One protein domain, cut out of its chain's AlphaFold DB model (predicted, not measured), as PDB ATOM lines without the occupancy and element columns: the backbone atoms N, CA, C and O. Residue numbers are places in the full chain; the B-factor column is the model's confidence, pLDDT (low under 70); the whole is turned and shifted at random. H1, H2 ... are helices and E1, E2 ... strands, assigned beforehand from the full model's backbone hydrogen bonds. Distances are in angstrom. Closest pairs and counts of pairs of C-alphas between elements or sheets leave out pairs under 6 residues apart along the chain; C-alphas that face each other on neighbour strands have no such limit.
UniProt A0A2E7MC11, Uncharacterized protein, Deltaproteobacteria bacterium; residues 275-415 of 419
ATOM      1  N   ASN A 275     212.258 125.757 110.802       54.44
ATOM      2  CA  ASN A 275     213.091 126.855 110.292       54.44
ATOM      3  C   ASN A 275     212.788 128.189 110.989       54.44
ATOM      4  O   ASN A 275     213.598 129.117 110.945       54.44
ATOM      5  N   THR A 276     211.627 128.286 111.636       58.47
ATOM      6  CA  THR A 276     211.191 129.436 112.427       58.47
ATOM      7  C   THR A 276     211.401 129.188 113.911       58.47
ATOM      8  O   THR A 276     211.027 128.138 114.432       58.47
ATOM      9  N   ALA A 277     211.968 130.185 114.591       61.03
ATOM     10  CA  ALA A 277     212.178 130.142 116.027       61.03
ATOM     11  C   ALA A 277     210.847 129.993 116.783       61.03
ATOM     12  O   ALA A 277     209.931 130.786 116.548       61.03
ATOM     13  N   PRO A 278     210.732 129.011 117.694       66.12
ATOM     14  CA  PRO A 278     209.592 128.946 118.601       66.12
ATOM     15  C   PRO A 278     209.551 130.196 119.492       66.12
ATOM     16  O   PRO A 278     210.560 130.876 119.674       66.12
ATOM     17  N   ALA A 279     208.389 130.509 120.068       67.31
ATOM     18  CA  ALA A 279     208.298 131.557 121.083       67.31
ATOM     19  C   ALA A 279     209.063 131.147 122.356       67.31
ATOM     20  O   ALA A 279     209.142 129.963 122.681       67.31
ATOM     21  N   ALA A 280     209.614 132.124 123.086       71.25
ATOM     22  CA  ALA A 280     210.310 131.871 124.349       71.25
ATOM     23  C   ALA A 280     209.392 131.187 125.378       71.25
ATOM     24  O   ALA A 280     208.201 131.501 125.460       71.25
ATOM     25  N   GLN A 281     209.953 130.295 126.200       62.84
ATOM     26  CA  GLN A 281     209.199 129.548 127.206       62.84
ATOM     27  C   GLN A 281     209.977 129.447 128.521       62.84
ATOM     28  O   GLN A 281     211.020 128.801 128.610       62.84
ATOM     29  N   GLY A 282     209.443 130.059 129.582       74.62
ATOM     30  CA  GLY A 282     210.099 130.071 130.891       74.62
ATOM     31  C   GLY A 282     211.489 130.712 130.819       74.62
ATOM     32  O   GLY A 282     211.622 131.841 130.358       74.62
ATOM     33  N   ALA A 283     212.514 129.986 131.277       76.25
ATOM     34  CA  ALA A 283     213.916 130.410 131.197       76.25
ATOM     35  C   ALA A 283     214.574 130.120 129.832       76.25
ATOM     36  O   ALA A 283     215.676 130.599 129.562       76.25
ATOM     37  N   GLN A 284     213.912 129.346 128.967       79.56
ATOM     38  CA  GLN A 284     214.450 128.979 127.667       79.56
ATOM     39  C   GLN A 284     214.138 130.050 126.627       79.56
ATOM     40  O   GLN A 284     213.009 130.528 126.487       79.56
ATOM     41  N   THR A 285     215.162 130.387 125.858       83.19
ATOM     42  CA  THR A 285     215.088 131.374 124.786       83.19
ATOM     43  C   THR A 285     215.245 130.716 123.425       83.19
ATOM     44  O   THR A 285     215.944 129.702 123.319       83.19
ATOM     45  N   PRO A 286     214.654 131.295 122.371       85.75
ATOM     46  CA  PRO A 286     214.801 130.764 121.031       85.75
ATOM     47  C   PRO A 286     216.224 130.965 120.517       85.75
ATOM     48  O   PRO A 286     216.815 132.036 120.666       85.75
ATOM     49  N   ARG A 287     216.761 129.927 119.883       87.19
ATOM     50  CA  ARG A 287     218.042 129.929 119.180       87.19
ATOM     51  C   ARG A 287     217.807 129.553 117.728       87.19
ATOM     52  O   ARG A 287     217.063 128.615 117.460       87.19
ATOM     53  N   ILE A 288     218.447 130.265 116.809       89.25
ATOM     54  CA  ILE A 288     218.488 129.931 115.381       89.25
ATOM     55  C   ILE A 288     219.947 129.693 115.026       89.25
ATOM     56  O   ILE A 288     220.785 130.562 115.250       89.25
ATOM     57  N   VAL A 289     220.250 128.527 114.468       89.25
ATOM     58  CA  VAL A 289     221.598 128.174 114.028       89.25
ATOM     59  C   VAL A 289     221.576 127.966 112.526       89.25
ATOM     60  O   VAL A 289     220.740 127.228 112.013       89.25
ATOM     61  N   GLN A 290     222.499 128.627 111.835       92.31
ATOM     62  CA  GLN A 290     222.721 128.524 110.402       92.31
ATOM     63  C   GLN A 290     224.205 128.310 110.140       92.31
ATOM     64  O   GLN A 290     225.058 129.015 110.693       92.31
ATOM     65  N   GLY A 291     224.525 127.359 109.276       93.88
ATOM     66  CA  GLY A 291     225.910 127.004 109.045       93.88
ATOM     67  C   GLY A 291     226.125 126.027 107.909       93.88
ATOM     68  O   GLY A 291     225.223 125.743 107.121       93.88
ATOM     69  N   LYS A 292     227.360 125.535 107.834       94.62
ATOM     70  CA  LYS A 292     227.795 124.587 106.816       94.62
ATOM     71  C   LYS A 292     228.654 123.474 107.406       94.62
ATOM     72  O   LYS A 292     229.497 123.722 108.268       94.62
ATOM     73  N   VAL A 293     228.461 122.254 106.920       92.38
ATOM     74  CA  VAL A 293     229.350 121.129 107.207       92.38
ATOM     75  C   VAL A 293     230.579 121.199 106.299       92.38
ATOM     76  O   VAL A 293     230.468 121.388 105.088       92.38
ATOM     77  N   GLN A 294     231.768 121.051 106.880       93.44
ATOM     78  CA  GLN A 294     233.029 120.920 106.152       93.44
ATOM     79  C   GLN A 294     233.477 119.461 106.197       93.44
ATOM     80  O   GLN A 294     233.765 118.944 107.269       93.44
ATOM     81  N   SER A 295     233.567 118.789 105.051       88.75
ATOM     82  CA  SER A 295     233.875 117.353 104.999       88.75
ATOM     83  C   SER A 295     235.045 117.037 104.057       88.75
ATOM     84  O   SER A 295     234.851 116.462 102.980       88.75
ATOM     85  N   PRO A 296     236.277 117.450 104.398       83.69
ATOM     86  CA  PRO A 296     237.435 117.165 103.560       83.69
ATOM     87  C   PRO A 296     237.660 115.650 103.454       83.69
ATOM     88  O   PRO A 296     237.871 114.973 104.456       83.69
ATOM     89  N   GLY A 297     237.638 115.119 102.230       77.00
ATOM     90  CA  GLY A 297     237.935 113.706 101.969       77.00
ATOM     91  C   GLY A 297     236.789 112.732 102.255       77.00
ATOM     92  O   GLY A 297     237.034 111.531 102.306       77.00
ATOM     93  N   VAL A 298     235.560 113.226 102.419       77.38
ATOM     94  CA  VAL A 298     234.371 112.384 102.570       77.38
ATOM     95  C   VAL A 298     233.462 112.564 101.350       77.38
ATOM     96  O   VAL A 298     232.950 113.657 101.106       77.38
ATOM     97  N   GLU A 299     233.266 111.497 100.574       71.06
ATOM     98  CA  GLU A 299     232.335 111.456  99.438       71.06
ATOM     99  C   GLU A 299     230.909 111.201  99.974       71.06
ATOM    100  O   GLU A 299     230.458 110.063 100.080       71.06
ATOM    101  N   ASN A 300     230.233 112.261 100.430       65.94
ATOM    102  CA  ASN A 300     228.961 112.159 101.161       65.94
ATOM    103  C   ASN A 300     227.722 112.169 100.267       65.94
ATOM    104  O   ASN A 300     227.699 112.795  99.213       65.94
ATOM    105  N   GLY A 301     226.649 111.551 100.770       70.06
ATOM    106  CA  GLY A 301     225.283 111.707 100.261       70.06
ATOM    107  C   GLY A 301     224.365 112.588 101.076       70.06
ATOM    108  O   GLY A 301     223.165 112.606 100.824       70.06
ATOM    109  N   GLY A 302     224.935 113.267 102.060       84.44
ATOM    110  CA  GLY A 302     224.246 114.125 103.000       84.44
ATOM    111  C   GLY A 302     224.853 113.996 104.388       84.44
ATOM    112  O   GLY A 302     225.687 113.123 104.658       84.44
ATOM    113  N   PHE A 303     224.414 114.876 105.276       85.56
ATOM    114  CA  PHE A 303     224.879 114.933 106.651       85.56
ATOM    115  C   PHE A 303     223.709 114.915 107.612       85.56
ATOM    116  O   PHE A 303     222.661 115.499 107.351       85.56
ATOM    117  N   PHE A 304     223.924 114.293 108.762       84.12
ATOM    118  CA  PHE A 304     223.068 114.469 109.920       84.12
ATOM    119  C   PHE A 304     223.739 115.442 110.883       84.12
ATOM    120  O   PHE A 304     224.816 115.142 111.390       84.12
ATOM    121  N   VAL A 305     223.130 116.601 111.117       85.94
ATOM    122  CA  VAL A 305     223.661 117.675 111.966       85.94
ATOM    123  C   VAL A 305     222.803 117.799 113.216       85.94
ATOM    124  O   VAL A 305     221.583 117.769 113.132       85.94
ATOM    125  N   MET A 306     223.425 117.971 114.377       84.81
ATOM    126  CA  MET A 306     222.777 118.090 115.681       84.81
ATOM    127  C   MET A 306     223.333 119.275 116.465       84.81
ATOM    128  O   MET A 306     224.522 119.580 116.374       84.81
ATOM    129  N   ALA A 307     222.487 119.890 117.287       83.94
ATOM    130  CA  ALA A 307     222.901 120.807 118.342       83.94
ATOM    131  C   ALA A 307     222.714 120.163 119.712       83.94
ATOM    132  O   ALA A 307     221.643 119.637 120.003       83.94
ATOM    133  N   ALA A 308     223.733 120.256 120.560       80.12
ATOM    134  CA  ALA A 308     223.733 119.707 121.908       80.12
ATOM    135  C   ALA A 308     224.392 120.678 122.908       80.12
ATOM    136  O   ALA A 308     225.207 121.514 122.504       80.12
ATOM    137  N   PRO A 309     224.060 120.589 124.210       76.38
ATOM    138  CA  PRO A 309     224.708 121.389 125.251       76.38
ATOM    139  C   PRO A 309     226.138 120.924 125.575       76.38
ATOM    140  O   PRO A 309     226.909 121.677 126.164       76.38
ATOM    141  N   GLU A 310     226.518 119.717 125.158       78.00
ATOM    142  CA  GLU A 310     227.830 119.101 125.388       78.00
ATOM    143  C   GLU A 310     228.297 118.313 124.145       78.00
ATOM    144  O   GLU A 310     227.488 118.088 123.240       78.00
ATOM    145  N   PRO A 311     229.591 117.952 124.012       75.88
ATOM    146  CA  PRO A 311     230.075 117.234 122.837       75.88
ATOM    147  C   PRO A 311     229.631 115.769 122.898       75.88
ATOM    148  O   PRO A 311     230.230 114.949 123.589       75.88
ATOM    149  N   ILE A 312     228.576 115.455 122.149       67.75
ATOM    150  CA  ILE A 312     227.908 114.150 122.208       67.75
ATOM    151  C   ILE A 312     228.656 113.036 121.451       67.75
ATOM    152  O   ILE A 312     228.542 111.876 121.826       67.75
ATOM    153  N   LEU A 313     229.454 113.368 120.423       67.19
ATOM    154  CA  LEU A 313     230.205 112.377 119.625       67.19
ATOM    155  C   LEU A 313     231.563 111.989 120.230       67.19
ATOM    156  O   LEU A 313     232.124 110.969 119.840       67.19
ATOM    157  N   ASP A 314     232.100 112.800 121.143       58.34
ATOM    158  CA  ASP A 314     233.474 112.653 121.651       58.34
ATOM    159  C   ASP A 314     233.536 111.977 123.031       58.34
ATOM    160  O   ASP A 314     234.620 111.814 123.594       58.34
ATOM    161  N   GLN A 315     232.388 111.618 123.610       54.44
ATOM    162  CA  GLN A 315     232.314 111.066 124.958       54.44
ATOM    163  C   GLN A 315     231.742 109.656 124.958       54.44
ATOM    164  O   GLN A 315     230.727 109.361 124.329       54.44
ATOM    165  N   GLU A 316     232.402 108.798 125.724       44.94
ATOM    166  CA  GLU A 316     232.075 107.387 125.916       44.94
ATOM    167  C   GLU A 316     230.827 107.167 126.777       44.94
ATOM    168  O   GLU A 316     230.409 106.027 126.917       44.94
ATOM    169  N   GLU A 317     230.252 108.241 127.351       43.19
ATOM    170  CA  GLU A 317     229.076 108.244 128.244       43.19
ATOM    171  C   GLU A 317     228.228 109.530 128.150       43.19
ATOM    172  O   GLU A 317     227.481 109.840 129.079       43.19
ATOM    173  N   SER A 318     228.326 110.316 127.069       43.72
ATOM    174  CA  SER A 318     227.601 111.597 126.995       43.72
ATOM    175  C   SER A 318     226.095 111.376 127.137       43.72
ATOM    176  O   SER A 318     225.464 110.885 126.210       43.72
ATOM    177  N   GLN A 319     225.500 111.801 128.251       44.09
ATOM    178  CA  GLN A 319     224.048 111.753 128.471       44.09
ATOM    179  C   GLN A 319     223.318 112.961 127.858       44.09
ATOM    180  O   GLN A 319     222.108 113.125 128.030       44.09
ATOM    181  N   GLY A 320     224.053 113.818 127.152       47.19
ATOM    182  CA  GLY A 320     223.573 115.035 126.527       47.19
ATOM    183  C   GLY A 320     222.642 114.750 125.367       47.19
ATOM    184  O   GLY A 320     223.052 114.323 124.292       47.19
ATOM    185  N   ASN A 321     221.367 115.051 125.566       54.78
ATOM    186  CA  ASN A 321     220.362 114.896 124.526       54.78
ATOM    187  C   ASN A 321     220.495 116.042 123.511       54.78
ATOM    188  O   ASN A 321     220.552 117.208 123.928       54.78
ATOM    189  N   PRO A 322     220.514 115.764 122.192       54.16
ATOM    190  CA  PRO A 322     220.517 116.833 121.208       54.16
ATOM    191  C   PRO A 322     219.229 117.648 121.344       54.16
ATOM    192  O   PRO A 322     218.123 117.113 121.390       54.16
ATOM    193  N   SER A 323     219.381 118.966 121.415       69.38
ATOM    194  CA  SER A 323     218.269 119.914 121.488       69.38
ATOM    195  C   SER A 323     217.600 120.116 120.125       69.38
ATOM    196  O   SER A 323     216.434 120.501 120.057       69.38
ATOM    197  N   ALA A 324     218.337 119.861 119.038       74.19
ATOM    198  CA  ALA A 324     217.852 119.945 117.667       74.19
ATOM    199  C   ALA A 324     218.674 119.066 116.722       74.19
ATOM    200  O   ALA A 324     219.843 118.796 117.003       74.19
ATOM    201  N   TYR A 325     218.095 118.684 115.583       77.00
ATOM    202  CA  TYR A 325     218.815 117.991 114.515       77.00
ATOM    203  C   TYR A 325     218.221 118.253 113.125       77.00
ATOM    204  O   TYR A 325     217.039 118.547 112.972       77.00
ATOM    205  N   SER A 326     219.035 118.113 112.087       76.50
ATOM    206  CA  SER A 326     218.629 118.264 110.694       76.50
ATOM    207  C   SER A 326     219.398 117.297 109.804       76.50
ATOM    208  O   SER A 326     220.577 117.037 110.043       76.50
ATOM    209  N   PHE A 327     218.738 116.774 108.773       79.06
ATOM    210  CA  PHE A 327     219.440 116.175 107.644       79.06
ATOM    211  C   PHE A 327     219.608 117.218 106.566       79.06
ATOM    212  O   PHE A 327     218.657 117.915 106.215       79.06
ATOM    213  N   VAL A 328     220.811 117.272 106.027       80.25
ATOM    214  CA  VAL A 328     221.158 118.190 104.956       80.25
ATOM    215  C   VAL A 328     221.784 117.429 103.813       80.25
ATOM    216  O   VAL A 328     222.365 116.359 104.015       80.25
ATOM    217  N   ASP A 329     221.621 117.974 102.617       81.75
ATOM    218  CA  ASP A 329     222.132 117.374 101.397       81.75
ATOM    219  C   ASP A 329     223.673 117.450 101.359       81.75
ATOM    220  O   ASP A 329     224.343 117.856 102.315       81.75
ATOM    221  N   ASP A 330     224.260 117.003 100.255       83.38
ATOM    222  CA  ASP A 330     225.712 116.974 100.040       83.38
ATOM    223  C   ASP A 330     226.368 118.367 100.068       83.38
ATOM    224  O   ASP A 330     227.569 118.483 100.324       83.38
ATOM    225  N   ASP A 331     225.584 119.431  99.881       86.12
ATOM    226  CA  ASP A 331     226.032 120.811 100.043       86.12
ATOM    227  C   ASP A 331     226.390 121.156 101.501       86.12
ATOM    228  O   ASP A 331     227.148 122.101 101.737       86.12
ATOM    229  N   GLY A 332     225.884 120.380 102.467       86.69
ATOM    230  CA  GLY A 332     226.141 120.518 103.894       86.69
ATOM    231  C   GLY A 332     225.535 121.765 104.537       86.69
ATOM    232  O   GLY A 332     225.912 122.086 105.666       86.69
ATOM    233  N   SER A 333     224.652 122.499 103.858       90.62
ATOM    234  CA  SER A 333     224.055 123.728 104.391       90.62
ATOM    235  C   SER A 333     222.922 123.386 105.354       90.62
ATOM    236  O   SER A 333     221.959 122.732 104.967       90.62
ATOM    237  N   PHE A 334     222.998 123.855 106.601       87.94
ATOM    238  CA  PHE A 334     221.974 123.587 107.612       87.94
ATOM    239  C   PHE A 334     221.397 124.861 108.215       87.94
ATOM    240  O   PHE A 334     222.093 125.855 108.433       87.94
ATOM    241  N   GLN A 335     220.114 124.782 108.557       88.25
ATOM    242  CA  GLN A 335     219.431 125.733 109.415       88.25
ATOM    243  C   GLN A 335     218.489 124.985 110.348       88.25
ATOM    244  O   GLN A 335     217.790 124.065 109.925       88.25
ATOM    245  N   PHE A 336     218.445 125.406 111.607       82.69
ATOM    246  CA  PHE A 336     217.443 124.937 112.549       82.69
ATOM    247  C   PHE A 336     217.219 125.899 113.702       82.69
ATOM    248  O   PHE A 336     218.121 126.643 114.088       82.69
ATOM    249  N   ALA A 337     216.018 125.852 114.275       82.62
ATOM    250  CA  ALA A 337     215.676 126.617 115.460       82.62
ATOM    251  C   ALA A 337     215.181 125.731 116.610       82.62
ATOM    252  O   ALA A 337     214.511 124.723 116.386       82.62
ATOM    253  N   TYR A 338     215.528 126.106 117.843       80.19
ATOM    254  CA  TYR A 338     215.204 125.351 119.058       80.19
ATOM    255  C   TYR A 338     215.220 126.233 120.314       80.19
ATOM    256  O   TYR A 338     215.640 127.390 120.259       80.19
ATOM    257  N   LEU A 339     214.755 125.698 121.445       78.12
ATOM    258  CA  LEU A 339     214.777 126.364 122.749       78.12
ATOM    259  C   LEU A 339     215.936 125.846 123.608       78.12
ATOM    260  O   LEU A 339     216.148 124.642 123.713       78.12
ATOM    261  N   ALA A 340     216.665 126.755 124.252       81.19
ATOM    262  CA  ALA A 340     217.670 126.425 125.266       81.19
ATOM    263  C   ALA A 340     217.875 127.600 126.225       81.19
ATOM    264  O   ALA A 340     217.467 128.728 125.922       81.19
ATOM    265  N   ASN A 341     218.520 127.372 127.374       83.38
ATOM    266  CA  ASN A 341     218.864 128.495 128.241       83.38
ATOM    267  C   ASN A 341     219.923 129.358 127.543       83.38
ATOM    268  O   ASN A 341     220.831 128.808 126.924       83.38
ATOM    269  N   PRO A 342     219.873 130.697 127.651       80.81
ATOM    270  CA  PRO A 342     220.840 131.593 127.012       80.81
ATOM    271  C   PRO A 342     222.304 131.244 127.286       80.81
ATOM    272  O   PRO A 342     223.144 131.381 126.403       80.81
ATOM    273  N   THR A 343     222.593 130.755 128.490       82.75
ATOM    274  CA  THR A 343     223.940 130.438 128.974       82.75
ATOM    275  C   THR A 343     224.437 129.055 128.573       82.75
ATOM    276  O   THR A 343     225.624 128.778 128.747       82.75
ATOM    277  N   ASP A 344     223.563 128.184 128.058       84.19
ATOM    278  CA  ASP A 344     223.951 126.815 127.736       84.19
ATOM    279  C   ASP A 344     224.974 126.823 126.595       84.19
ATOM    280  O   ASP A 344     224.748 127.507 125.582       84.19
ATOM    281  N   PRO A 345     226.089 126.076 126.715       83.62
ATOM    282  CA  PRO A 345     227.012 125.924 125.606       83.62
ATOM    283  C   PRO A 345     226.291 125.355 124.378       83.62
ATOM    284  O   PRO A 345     225.244 124.720 124.481       83.62
ATOM    285  N   LEU A 346     226.853 125.603 123.198       88.88
ATOM    286  CA  LEU A 346     226.393 124.994 121.959       88.88
ATOM    287  C   LEU A 346     227.528 124.171 121.365       88.88
ATOM    288  O   LEU A 346     228.586 124.708 121.044       88.88
ATOM    289  N   PHE A 347     227.289 122.881 121.194       90.12
ATOM    290  CA  PHE A 347     228.099 121.990 120.383       90.12
ATOM    291  C   PHE A 347     227.299 121.605 119.147       90.12
ATOM    292  O   PHE A 347     226.154 121.166 119.252       90.12
ATOM    293  N   LEU A 348     227.899 121.805 117.978       90.12
ATOM    294  CA  LEU A 348     227.370 121.333 116.710       90.12
ATOM    295  C   LEU A 348     228.103 120.066 116.320       90.12
ATOM    296  O   LEU A 348     229.323 120.082 116.183       90.12
ATOM    297  N   CYS A 349     227.356 118.988 116.148       88.94
ATOM    298  CA  CYS A 349     227.879 117.667 115.847       88.94
ATOM    299  C   CYS A 349     227.311 117.195 114.513       88.94
ATOM    300  O   CYS A 349     226.125 117.386 114.256       88.94
ATOM    301  N   ALA A 350     228.140 116.609 113.658       89.12
ATOM    302  CA  ALA A 350     227.738 116.146 112.339       89.12
ATOM    303  C   ALA A 350     228.239 114.727 112.059       89.12
ATOM    304  O   ALA A 350     229.358 114.371 112.429       89.12
ATOM    305  N   LEU A 351     227.408 113.948 111.367       87.25
ATOM    306  CA  LEU A 351     227.721 112.627 110.826       87.25
ATOM    307  C   LEU A 351     227.621 112.676 109.300       87.25
ATOM    308  O   LEU A 351     226.600 113.109 108.763       87.25
ATOM    309  N   GLY A 352     228.662 112.220 108.608       87.88
ATOM    310  CA  GLY A 352     228.643 111.992 107.165       87.88
ATOM    311  C   GLY A 352     227.984 110.655 106.844       87.88
ATOM    312  O   GLY A 352     228.322 109.634 107.450       87.88
ATOM    313  N   LEU A 353     227.036 110.653 105.908       83.94
ATOM    314  CA  LEU A 353     226.293 109.459 105.512       83.94
ATOM    315  C   LEU A 353     226.573 109.107 104.041       83.94
ATOM    316  O   LEU A 353     226.699 110.008 103.206       83.94
ATOM    317  N   PRO A 354     226.640 107.810 103.689       77.38
ATOM    318  CA  PRO A 354     226.892 107.387 102.312       77.38
ATOM    319  C   PRO A 354     225.716 107.729 101.377       77.38
ATOM    320  O   PRO A 354     224.548 107.615 101.765       77.38
ATOM    321  N   MET A 355     226.005 108.101 100.118       65.38
ATOM    322  CA  MET A 355     224.980 108.236  99.066       65.38
ATOM    323  C   MET A 355     224.293 106.896  98.796       65.38
ATOM    324  O   MET A 355     224.948 105.871  98.651       65.38
ATOM    325  N   ASN A 356     222.966 106.934  98.635       59.28
ATOM    326  CA  ASN A 356     222.189 105.903  97.936       59.28
ATOM    327  C   ASN A 356     222.446 104.446  98.350       59.28
ATOM    328  O   ASN A 356     222.584 103.577  97.494       59.28
ATOM    329  N   SER A 357     222.414 104.132  99.644       56.00
ATOM    330  CA  SER A 357     222.191 102.738 100.030       56.00
ATOM    331  C   SER A 357     220.693 102.426 100.018       56.00
ATOM    332  O   SER A 357     219.948 102.808 100.927       56.00
ATOM    333  N   GLU A 358     220.231 101.762  98.956       55.59
ATOM    334  CA  GLU A 358     218.908 101.116  98.935       55.59
ATOM    335  C   GLU A 358     218.821 100.024 100.019       55.59
ATOM    336  O   GLU A 358     217.767  99.826 100.620       55.59
ATOM    337  N   ASP A 359     219.967  99.420 100.355       54.16
ATOM    338  CA  ASP A 359     220.123  98.374 101.370       54.16
ATOM    339  C   ASP A 359     220.221  98.904 102.819       54.16
ATOM    340  O   ASP A 359     220.319  98.125 103.768       54.16
ATOM    341  N   GLY A 360     220.164 100.227 103.019       64.81
ATOM    342  CA  GLY A 360     220.259 100.857 104.340       64.81
ATOM    343  C   GLY A 360     221.663 101.338 104.724       64.81
ATOM    344  O   GLY A 360     222.659 101.040 104.071       64.81
ATOM    345  N   ILE A 361     221.758 102.191 105.747       71.25
ATOM    346  CA  ILE A 361     223.029 102.813 106.158       71.25
ATOM    347  C   ILE A 361     223.815 101.790 106.985       71.25
ATOM    348  O   ILE A 361     223.482 101.579 108.145       71.25
ATOM    349  N   ALA A 362     224.814 101.136 106.390       74.44
ATOM    350  CA  ALA A 362     225.628 100.114 107.065       74.44
ATOM    351  C   ALA A 362     226.796 100.702 107.876       74.44
ATOM    352  O   ALA A 362     227.287 100.072 108.812       74.44
ATOM    353  N   ALA A 363     227.241 101.901 107.510       78.75
ATOM    354  CA  ALA A 363     228.335 102.620 108.142       78.75
ATOM    355  C   ALA A 363     228.114 104.130 107.995       78.75
ATOM    356  O   ALA A 363     227.433 104.570 107.064       78.75
ATOM    357  N   ILE A 364     228.712 104.906 108.895       84.94
ATOM    358  CA  ILE A 364     228.921 106.344 108.697       84.94
ATOM    359  C   ILE A 364     230.260 106.567 107.992       84.94
ATOM    360  O   ILE A 364     231.197 105.791 108.171       84.94
ATOM    361  N   GLU A 365     230.336 107.614 107.177       86.94
ATOM    362  CA  GLU A 365     231.515 107.959 106.365       86.94
ATOM    363  C   GLU A 365     232.457 108.938 107.086       86.94
ATOM    364  O   GLU A 365     233.617 109.110 106.709       86.94
ATOM    365  N   GLY A 366     231.969 109.558 108.158       86.81
ATOM    366  CA  GLY A 366     232.759 110.409 109.031       86.81
ATOM    367  C   GLY A 366     231.930 111.021 110.149       86.81
ATOM    368  O   GLY A 366     230.698 110.963 110.129       86.81
ATOM    369  N   GLN A 367     232.608 111.650 111.106       88.38
ATOM    370  CA  GLN A 367     231.953 112.398 112.178       88.38
ATOM    371  C   GLN A 367     232.789 113.576 112.691       88.38
ATOM    372  O   GLN A 367     233.998 113.645 112.453       88.38
ATOM    373  N   GLY A 368     232.156 114.497 113.419       87.19
ATOM    374  CA  GLY A 368     232.859 115.513 114.203       87.19
ATOM    375  C   GLY A 368     231.934 116.435 114.994       87.19
ATOM    376  O   GLY A 368     230.797 116.675 114.591       87.19
ATOM    377  N   CYS A 369     232.429 116.964 116.115       89.38
ATOM    378  CA  CYS A 369     231.765 117.991 116.918       89.38
ATOM    379  C   CYS A 369     232.600 119.276 116.968       89.38
ATOM    380  O   CYS A 369     233.828 119.268 116.926       89.38
ATOM    381  N   THR A 370     231.938 120.422 117.073       91.19
ATOM    382  CA  THR A 370     232.585 121.726 117.235       91.19
ATOM    383  C   THR A 370     231.789 122.569 118.218       91.19
ATOM    384  O   THR A 370     230.577 122.728 118.080       91.19
ATOM    385  N   ARG A 371     232.469 123.134 119.218       92.06
ATOM    386  CA  ARG A 371     231.854 124.114 120.114       92.06
ATOM    387  C   ARG A 371     231.665 125.429 119.369       92.06
ATOM    388  O   ARG A 371     232.618 125.973 118.818       92.06
ATOM    389  N   VAL A 372     230.451 125.957 119.402       91.88
ATOM    390  CA  VAL A 372     230.087 127.216 118.764       91.88
ATOM    391  C   VAL A 372     229.774 128.258 119.824       91.88
ATOM    392  O   VAL A 372     229.119 127.986 120.831       91.88
ATOM    393  N   GLN A 373     230.271 129.470 119.602       90.12
ATOM    394  CA  GLN A 373     229.988 130.589 120.482       90.12
ATOM    395  C   GLN A 373     228.574 131.107 120.215       90.12
ATOM    396  O   GLN A 373     228.260 131.543 119.109       90.12
ATOM    397  N   VAL A 374     227.734 131.095 121.248       88.81
ATOM    398  CA  VAL A 374     226.423 131.752 121.213       88.81
ATOM    399  C   VAL A 374     226.629 133.246 121.507       88.81
ATOM    400  O   VAL A 374     227.411 133.571 122.412       88.81
ATOM    401  N   PRO A 375     225.986 134.162 120.759       87.81
ATOM    402  CA  PRO A 375     226.015 135.590 121.061       87.81
ATOM    403  C   PRO A 375     225.578 135.884 122.498       87.81
ATOM    404  O   PRO A 375     224.748 135.177 123.061       87.81
ATOM    405  N   SER A 376     226.100 136.956 123.091       85.94
ATOM    406  CA  SER A 376     225.732 137.368 124.453       85.94
ATOM    407  C   SER A 376     224.375 138.075 124.541       85.94
ATOM    408  O   SER A 376     223.860 138.255 125.641       85.94
ATOM    409  N   ALA A 377     223.801 138.479 123.406       85.81
ATOM    410  CA  ALA A 377     222.511 139.151 123.329       85.81
ATOM    411  C   ALA A 377     221.670 138.594 122.169       85.81
ATOM    412  O   ALA A 377     222.239 138.228 121.133       85.81
ATOM    413  N   PRO A 378     220.334 138.545 122.315       86.12
ATOM    414  CA  PRO A 378     219.447 138.148 121.233       86.12
ATOM    415  C   PRO A 378     219.416 139.213 120.129       86.12
ATOM    416  O   PRO A 378     219.633 140.403 120.371       86.12
ATOM    417  N   GLY A 379     219.123 138.773 118.908       83.62
ATOM    418  CA  GLY A 379     218.900 139.640 117.760       83.62
ATOM    419  C   GLY A 379     217.553 140.379 117.818       83.62
ATOM    420  O   GLY A 379     216.781 140.227 118.768       83.62
ATOM    421  N   PRO A 380     217.223 141.161 116.773       80.25
ATOM    422  CA  PRO A 380     215.969 141.919 116.688       80.25
ATOM    423  C   PRO A 380     214.705 141.050 116.761       80.25
ATOM    424  O   PRO A 380     213.648 141.525 117.165       80.25
ATOM    425  N   SER A 381     214.820 139.778 116.375       76.69
ATOM    426  CA  SER A 381     213.767 138.762 116.450       76.69
ATOM    427  C   SER A 381     213.490 138.273 117.879       76.69
ATOM    428  O   SER A 381     212.534 137.533 118.099       76.69
ATOM    429  N   GLY A 382     214.327 138.651 118.853       82.88
ATOM    430  CA  GLY A 382     214.317 138.102 120.209       82.88
ATOM    431  C   GLY A 382     214.986 136.727 120.328       82.88
ATOM    432  O   GLY A 382     215.085 136.202 121.436       82.88
ATOM    433  N   ALA A 383     215.471 136.153 119.219       85.56
ATOM    434  CA  ALA A 383     216.209 134.896 119.194       85.56
ATOM    435  C   ALA A 383     217.728 135.128 119.216       85.56
ATOM    436  O   ALA A 383     218.229 136.128 118.701       85.56
ATOM    437  N   TYR A 384     218.482 134.182 119.771       88.62
ATOM    438  CA  TYR A 384     219.937 134.142 119.626       88.62
ATOM    439  C   TYR A 384     220.288 133.529 118.270       88.62
ATOM    440  O   TYR A 384     220.064 132.339 118.042       88.62
ATOM    441  N   GLU A 385     220.823 134.346 117.367       90.38
ATOM    442  CA  GLU A 385     221.131 133.948 115.993       90.38
ATOM    443  C   GLU A 385     222.624 133.631 115.846       90.38
ATOM    444  O   GLU A 385     223.489 134.491 116.007       90.38
ATOM    445  N   VAL A 386     222.927 132.373 115.537       89.88
ATOM    446  CA  VAL A 386     224.272 131.880 115.240       89.88
ATOM    447  C   VAL A 386     224.360 131.671 113.732       89.88
ATOM    448  O   VAL A 386     223.843 130.684 113.211       89.88
ATOM    449  N   VAL A 387     224.996 132.602 113.023       90.81
ATOM    450  CA  VAL A 387     225.109 132.579 111.555       90.81
ATOM    451  C   VAL A 387     226.540 132.257 111.140       90.81
ATOM    452  O   VAL A 387     227.493 132.766 111.726       90.81
ATOM    453  N   GLY A 388     226.690 131.427 110.105       90.38
ATOM    454  CA  GLY A 388     228.000 131.030 109.587       90.38
ATOM    455  C   GLY A 388     228.717 130.016 110.476       90.38
ATOM    456  O   GLY A 388     229.946 129.946 110.455       90.38
ATOM    457  N   ALA A 389     227.970 129.242 111.267       92.81
ATOM    458  CA  ALA A 389     228.547 128.152 112.036       92.81
ATOM    459  C   ALA A 389     229.193 127.119 111.101       92.81
ATOM    460  O   ALA A 389     228.727 126.884 109.986       92.81
ATOM    461  N   SER A 390     230.260 126.484 111.569       93.19
ATOM    462  CA  SER A 390     230.949 125.444 110.818       93.19
ATOM    463  C   SER A 390     231.201 124.251 111.718       93.19
ATOM    464  O   SER A 390     231.631 124.421 112.858       93.19
ATOM    465  N   VAL A 391     230.957 123.057 111.190       92.19
ATOM    466  CA  VAL A 391     231.311 121.788 111.831       92.19
ATOM    467  C   VAL A 391     232.136 120.971 110.851       92.19
ATOM    468  O   VAL A 391     231.736 120.791 109.700       92.19
ATOM    469  N   THR A 392     233.307 120.518 111.288       91.56
ATOM    470  CA  THR A 392     234.207 119.723 110.450       91.56
ATOM    471  C   THR A 392     233.993 118.242 110.718       91.56
ATOM    472  O   THR A 392     234.093 117.796 111.857       91.56
ATOM    473  N   VAL A 393     233.711 117.488 109.660       89.44
ATOM    474  CA  VAL A 393     233.572 116.033 109.671       89.44
ATOM    475  C   VAL A 393     234.894 115.426 109.227       89.44
ATOM    476  O   VAL A 393     235.360 115.685 108.116       89.44
ATOM    477  N   ASN A 394     235.487 114.607 110.091       87.12
ATOM    478  CA  ASN A 394     236.698 113.868 109.766       87.12
ATOM    479  C   ASN A 394     236.336 112.565 109.032       87.12
ATOM    480  O   ASN A 394     235.388 111.894 109.453       87.12
ATOM    481  N   PRO A 395     237.067 112.191 107.962       84.31
ATOM    482  CA  PRO A 395     236.847 110.950 107.227       84.31
ATOM    483  C   PRO A 395     237.289 109.751 108.068       84.31
ATOM    484  O   PRO A 395     238.440 109.320 108.028       84.31
ATOM    485  N   GLU A 396     236.358 109.213 108.842       81.62
ATOM    486  CA  GLU A 396     236.542 108.003 109.629       81.62
ATOM    487  C   GLU A 396     235.325 107.105 109.427       81.62
ATOM    488  O   GLU A 396     234.257 107.334 109.998       81.62
ATOM    489  N   LYS A 397     235.489 106.082 108.581       80.69
ATOM    490  CA  LYS A 397     234.424 105.113 108.334       80.69
ATOM    491  C   LYS A 397     234.214 104.261 109.573       80.69
ATOM    492  O   LYS A 397     235.140 103.583 110.016       80.69
ATOM    493  N   MET A 398     232.986 104.234 110.076       76.25
ATOM    494  CA  MET A 398     232.633 103.425 111.238       76.25
ATOM    495  C   MET A 398     231.421 102.548 110.934       76.25
ATOM    496  O   MET A 398     230.386 103.069 110.506       76.25
ATOM    497  N   PRO A 399     231.535 101.220 111.120       76.62
ATOM    498  CA  PRO A 399     230.415 100.314 110.930       76.62
ATOM    499  C   PRO A 399     229.347 100.571 111.993       76.62
ATOM    500  O   PRO A 399     229.666 100.852 113.145       76.62
ATOM    501  N   LEU A 400     228.085 100.429 111.602       68.56
ATOM    502  CA  LEU A 400     226.945 100.591 112.496       68.56
ATOM    503  C   LEU A 400     226.427  99.233 112.958       68.56
ATOM    504  O   LEU A 400     226.244  98.313 112.154       68.56
ATOM    505  N   ALA A 401     226.104  99.122 114.240       68.62
ATOM    506  CA  ALA A 401     225.386  97.989 114.795       68.62
ATOM    507  C   ALA A 401     223.951  97.917 114.227       68.62
ATOM    508  O   ALA A 401     223.347  98.946 113.919       68.62
ATOM    509  N   PRO A 402     223.324  96.728 114.135       68.88
ATOM    510  CA  PRO A 402     222.013  96.574 113.493       68.88
ATOM    511  C   PRO A 402     220.895  97.478 114.041       68.88
ATOM    512  O   PRO A 402     219.972  97.838 113.311       68.88
ATOM    513  N   HIS A 403     220.945  97.839 115.325       61.84
ATOM    514  CA  HIS A 403     219.970  98.746 115.934       61.84
ATOM    515  C   HIS A 403     220.206 100.215 115.535       61.84
ATOM    516  O   HIS A 403     219.244 100.948 115.314       61.84
ATOM    517  N   GLU A 404     221.461 100.619 115.345       67.56
ATOM    518  CA  GLU A 404     221.854 101.949 114.868       67.56
ATOM    519  C   GLU A 404     221.457 102.159 113.412       67.56
ATOM    520  O   GLU A 404     220.900 103.196 113.056       67.56
ATOM    521  N   GLN A 405     221.631 101.124 112.588       73.62
ATOM    522  CA  GLN A 405     221.175 101.129 111.200       73.62
ATOM    523  C   GLN A 405     219.664 101.379 111.116       73.62
ATOM    524  O   GLN A 405     219.218 102.210 110.327       73.62
ATOM    525  N   LYS A 406     218.861 100.706 111.955       68.81
ATOM    526  CA  LYS A 406     217.400 100.909 112.007       68.81
ATOM    527  C   LYS A 406     217.037 102.344 112.383       68.81
ATOM    528  O   LYS A 406     216.124 102.912 111.785       68.81
ATOM    529  N   TYR A 407     217.752 102.929 113.340       69.19
ATOM    530  CA  TYR A 407     217.488 104.289 113.796       69.19
ATOM    531  C   TYR A 407     217.868 105.334 112.745       69.19
ATOM    532  O   TYR A 407     217.054 106.186 112.400       69.19
ATOM    533  N   LEU A 408     219.056 105.219 112.150       72.69
ATOM    534  CA  LEU A 408     219.490 106.097 111.065       72.69
ATOM    535  C   LEU A 408     218.609 105.950 109.819       72.69
ATOM    536  O   LEU A 408     218.328 106.938 109.145       72.69
ATOM    537  N   GLN A 409     218.093 104.751 109.540       73.50
ATOM    538  CA  GLN A 409     217.077 104.559 108.504       73.50
ATOM    539  C   GLN A 409     215.760 105.269 108.836       73.50
ATOM    540  O   GLN A 409     215.167 105.873 107.943       73.50
ATOM    541  N   LEU A 410     215.284 105.205 110.083       72.00
ATOM    542  CA  LEU A 410     214.092 105.938 110.518       72.00
ATOM    543  C   LEU A 410     214.310 107.451 110.397       72.00
ATOM    544  O   LEU A 410     213.495 108.136 109.786       72.00
ATOM    545  N   LEU A 411     215.432 107.952 110.904       72.31
ATOM    546  CA  LEU A 411     215.819 109.352 110.812       72.31
ATOM    547  C   LEU A 411     215.904 109.827 109.343       72.31
ATOM    548  O   LEU A 411     215.314 110.850 108.994       72.31
ATOM    549  N   ARG A 412     216.523 109.042 108.448       72.12
ATOM    550  CA  ARG A 412     216.563 109.319 106.998       72.12
ATOM    551  C   ARG A 412     215.166 109.325 106.380       72.12
ATOM    552  O   ARG A 412     214.854 110.180 105.562       72.12
ATOM    553  N   ARG A 413     214.282 108.411 106.791       73.00
ATOM    554  CA  ARG A 413     212.868 108.418 106.373       73.00
ATOM    555  C   ARG A 413     212.117 109.664 106.856       73.00
ATOM    556  O   ARG A 413     211.074 109.963 106.276       73.00
ATOM    557  N   CYS A 414     212.609 110.366 107.876       70.06
ATOM    558  CA  CYS A 414     212.026 111.617 108.366       70.06
ATOM    559  C   CYS A 414     212.479 112.870 107.662       70.06
ATOM    560  O   CYS A 414     211.834 113.906 107.796       70.06
ATOM    561  N   SER A 415     213.528 112.763 106.865       66.81
ATOM    562  CA  SER A 415     214.022 113.868 106.070       66.81
ATOM    563  C   SER A 415     214.042 113.422 104.619       66.81
ATOM    564  O   SER A 415     215.036 112.843 104.181       66.81
TER     565      SER A 415
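What this domain is: This is residues 275 to 415 of the 419 residues of an uncharacterized protein of Deltaproteobacteria bacterium (UniProt A0A2E7MC11). The domain is a small, flattened barrel of seven strands, not fully closed: a sheet of four, E3, E2, E5 and E6, faces a sheet of three, E4, E1 and E7, and their edges come together at E3 beside E4 and at E6 beside E7. The single helix, H1, lies outside near one end and only grazes the larger sheet. The printed part has 141 residues, with seven named strands and then one named helix along the chain; the larger sheet is antiparallel, the smaller mixed, and the class is mostly strand, with 65 residues, under half, in named elements. The whole is compact, with a radius of gyration of the C-alphas of 15.2 A, and elongated, spanning 45 by 29 by 25 A.

Where its parts are: In the larger sheet, E3 holds residues 324 to 328 and is 13.3 A long, E2 holds 303 to 308 and is 16.0 A, E5 holds 346 to 352 and is 19.8 A, and E6 holds 366 to 372 and is 19.6 A. In the smaller sheet, E4 holds 333 to 340 and is 22.0 A long, E1 holds 285 to 294 and is 27.9 A, and E7 holds 384 to 392 and is 22.3 A. H1, residues 402 to 414, is 18.8 A long. C-alpha 285 is at (215.088, 131.374, 124.786), and C-alpha 414 at (212.026, 111.617, 108.366).

How they stand to each other: The larger sheet is strongly twisted. In it E2 and E3 form a hairpin, with N 305 and O 326 at 2.8 A. E2 and E5 are antiparallel, with N 306 and O 349 at 2.8 A. E5 and E6 form another hairpin, with N 350 and O 368 at 2.8 A. In the smaller sheet, also strongly twisted, E4 and E1 are antiparallel, with N 287 and O 338 at 2.8 A, while E1 and E7 are parallel, with N 290 and O 386 at 2.8 A. E7 bends by 63 degrees at residue 388. Between the sheets, the closest C-alphas of E3 and E4 are those of Val 328 and Phe 334, 6.1 A apart; those of E6 and E7 are Thr 370 and Val 391, 5.6 A apart. E1 and E6 are apart. H1 only grazes the larger sheet with residues 408 to 414; its closest C-alpha pair with E3 is Arg 412 and Phe 327, 7.5 A apart. In H1 every O i to N i+4 pair is within hydrogen-bond range.

The domain as a whole: The two C-alphas farthest apart, those of Asp 359 and Ala 377, are 46.4 A apart. The printed part has no cut. The links E2 to E3, E5 to E6 and E6 to E7 are long. In a short antiparallel pairing, residues 363 to 364 pair with 398 to 399. The mean pLDDT of the printed part is 78.0; 33 residues are under 70, among them 312 to 323 and 355 to 360.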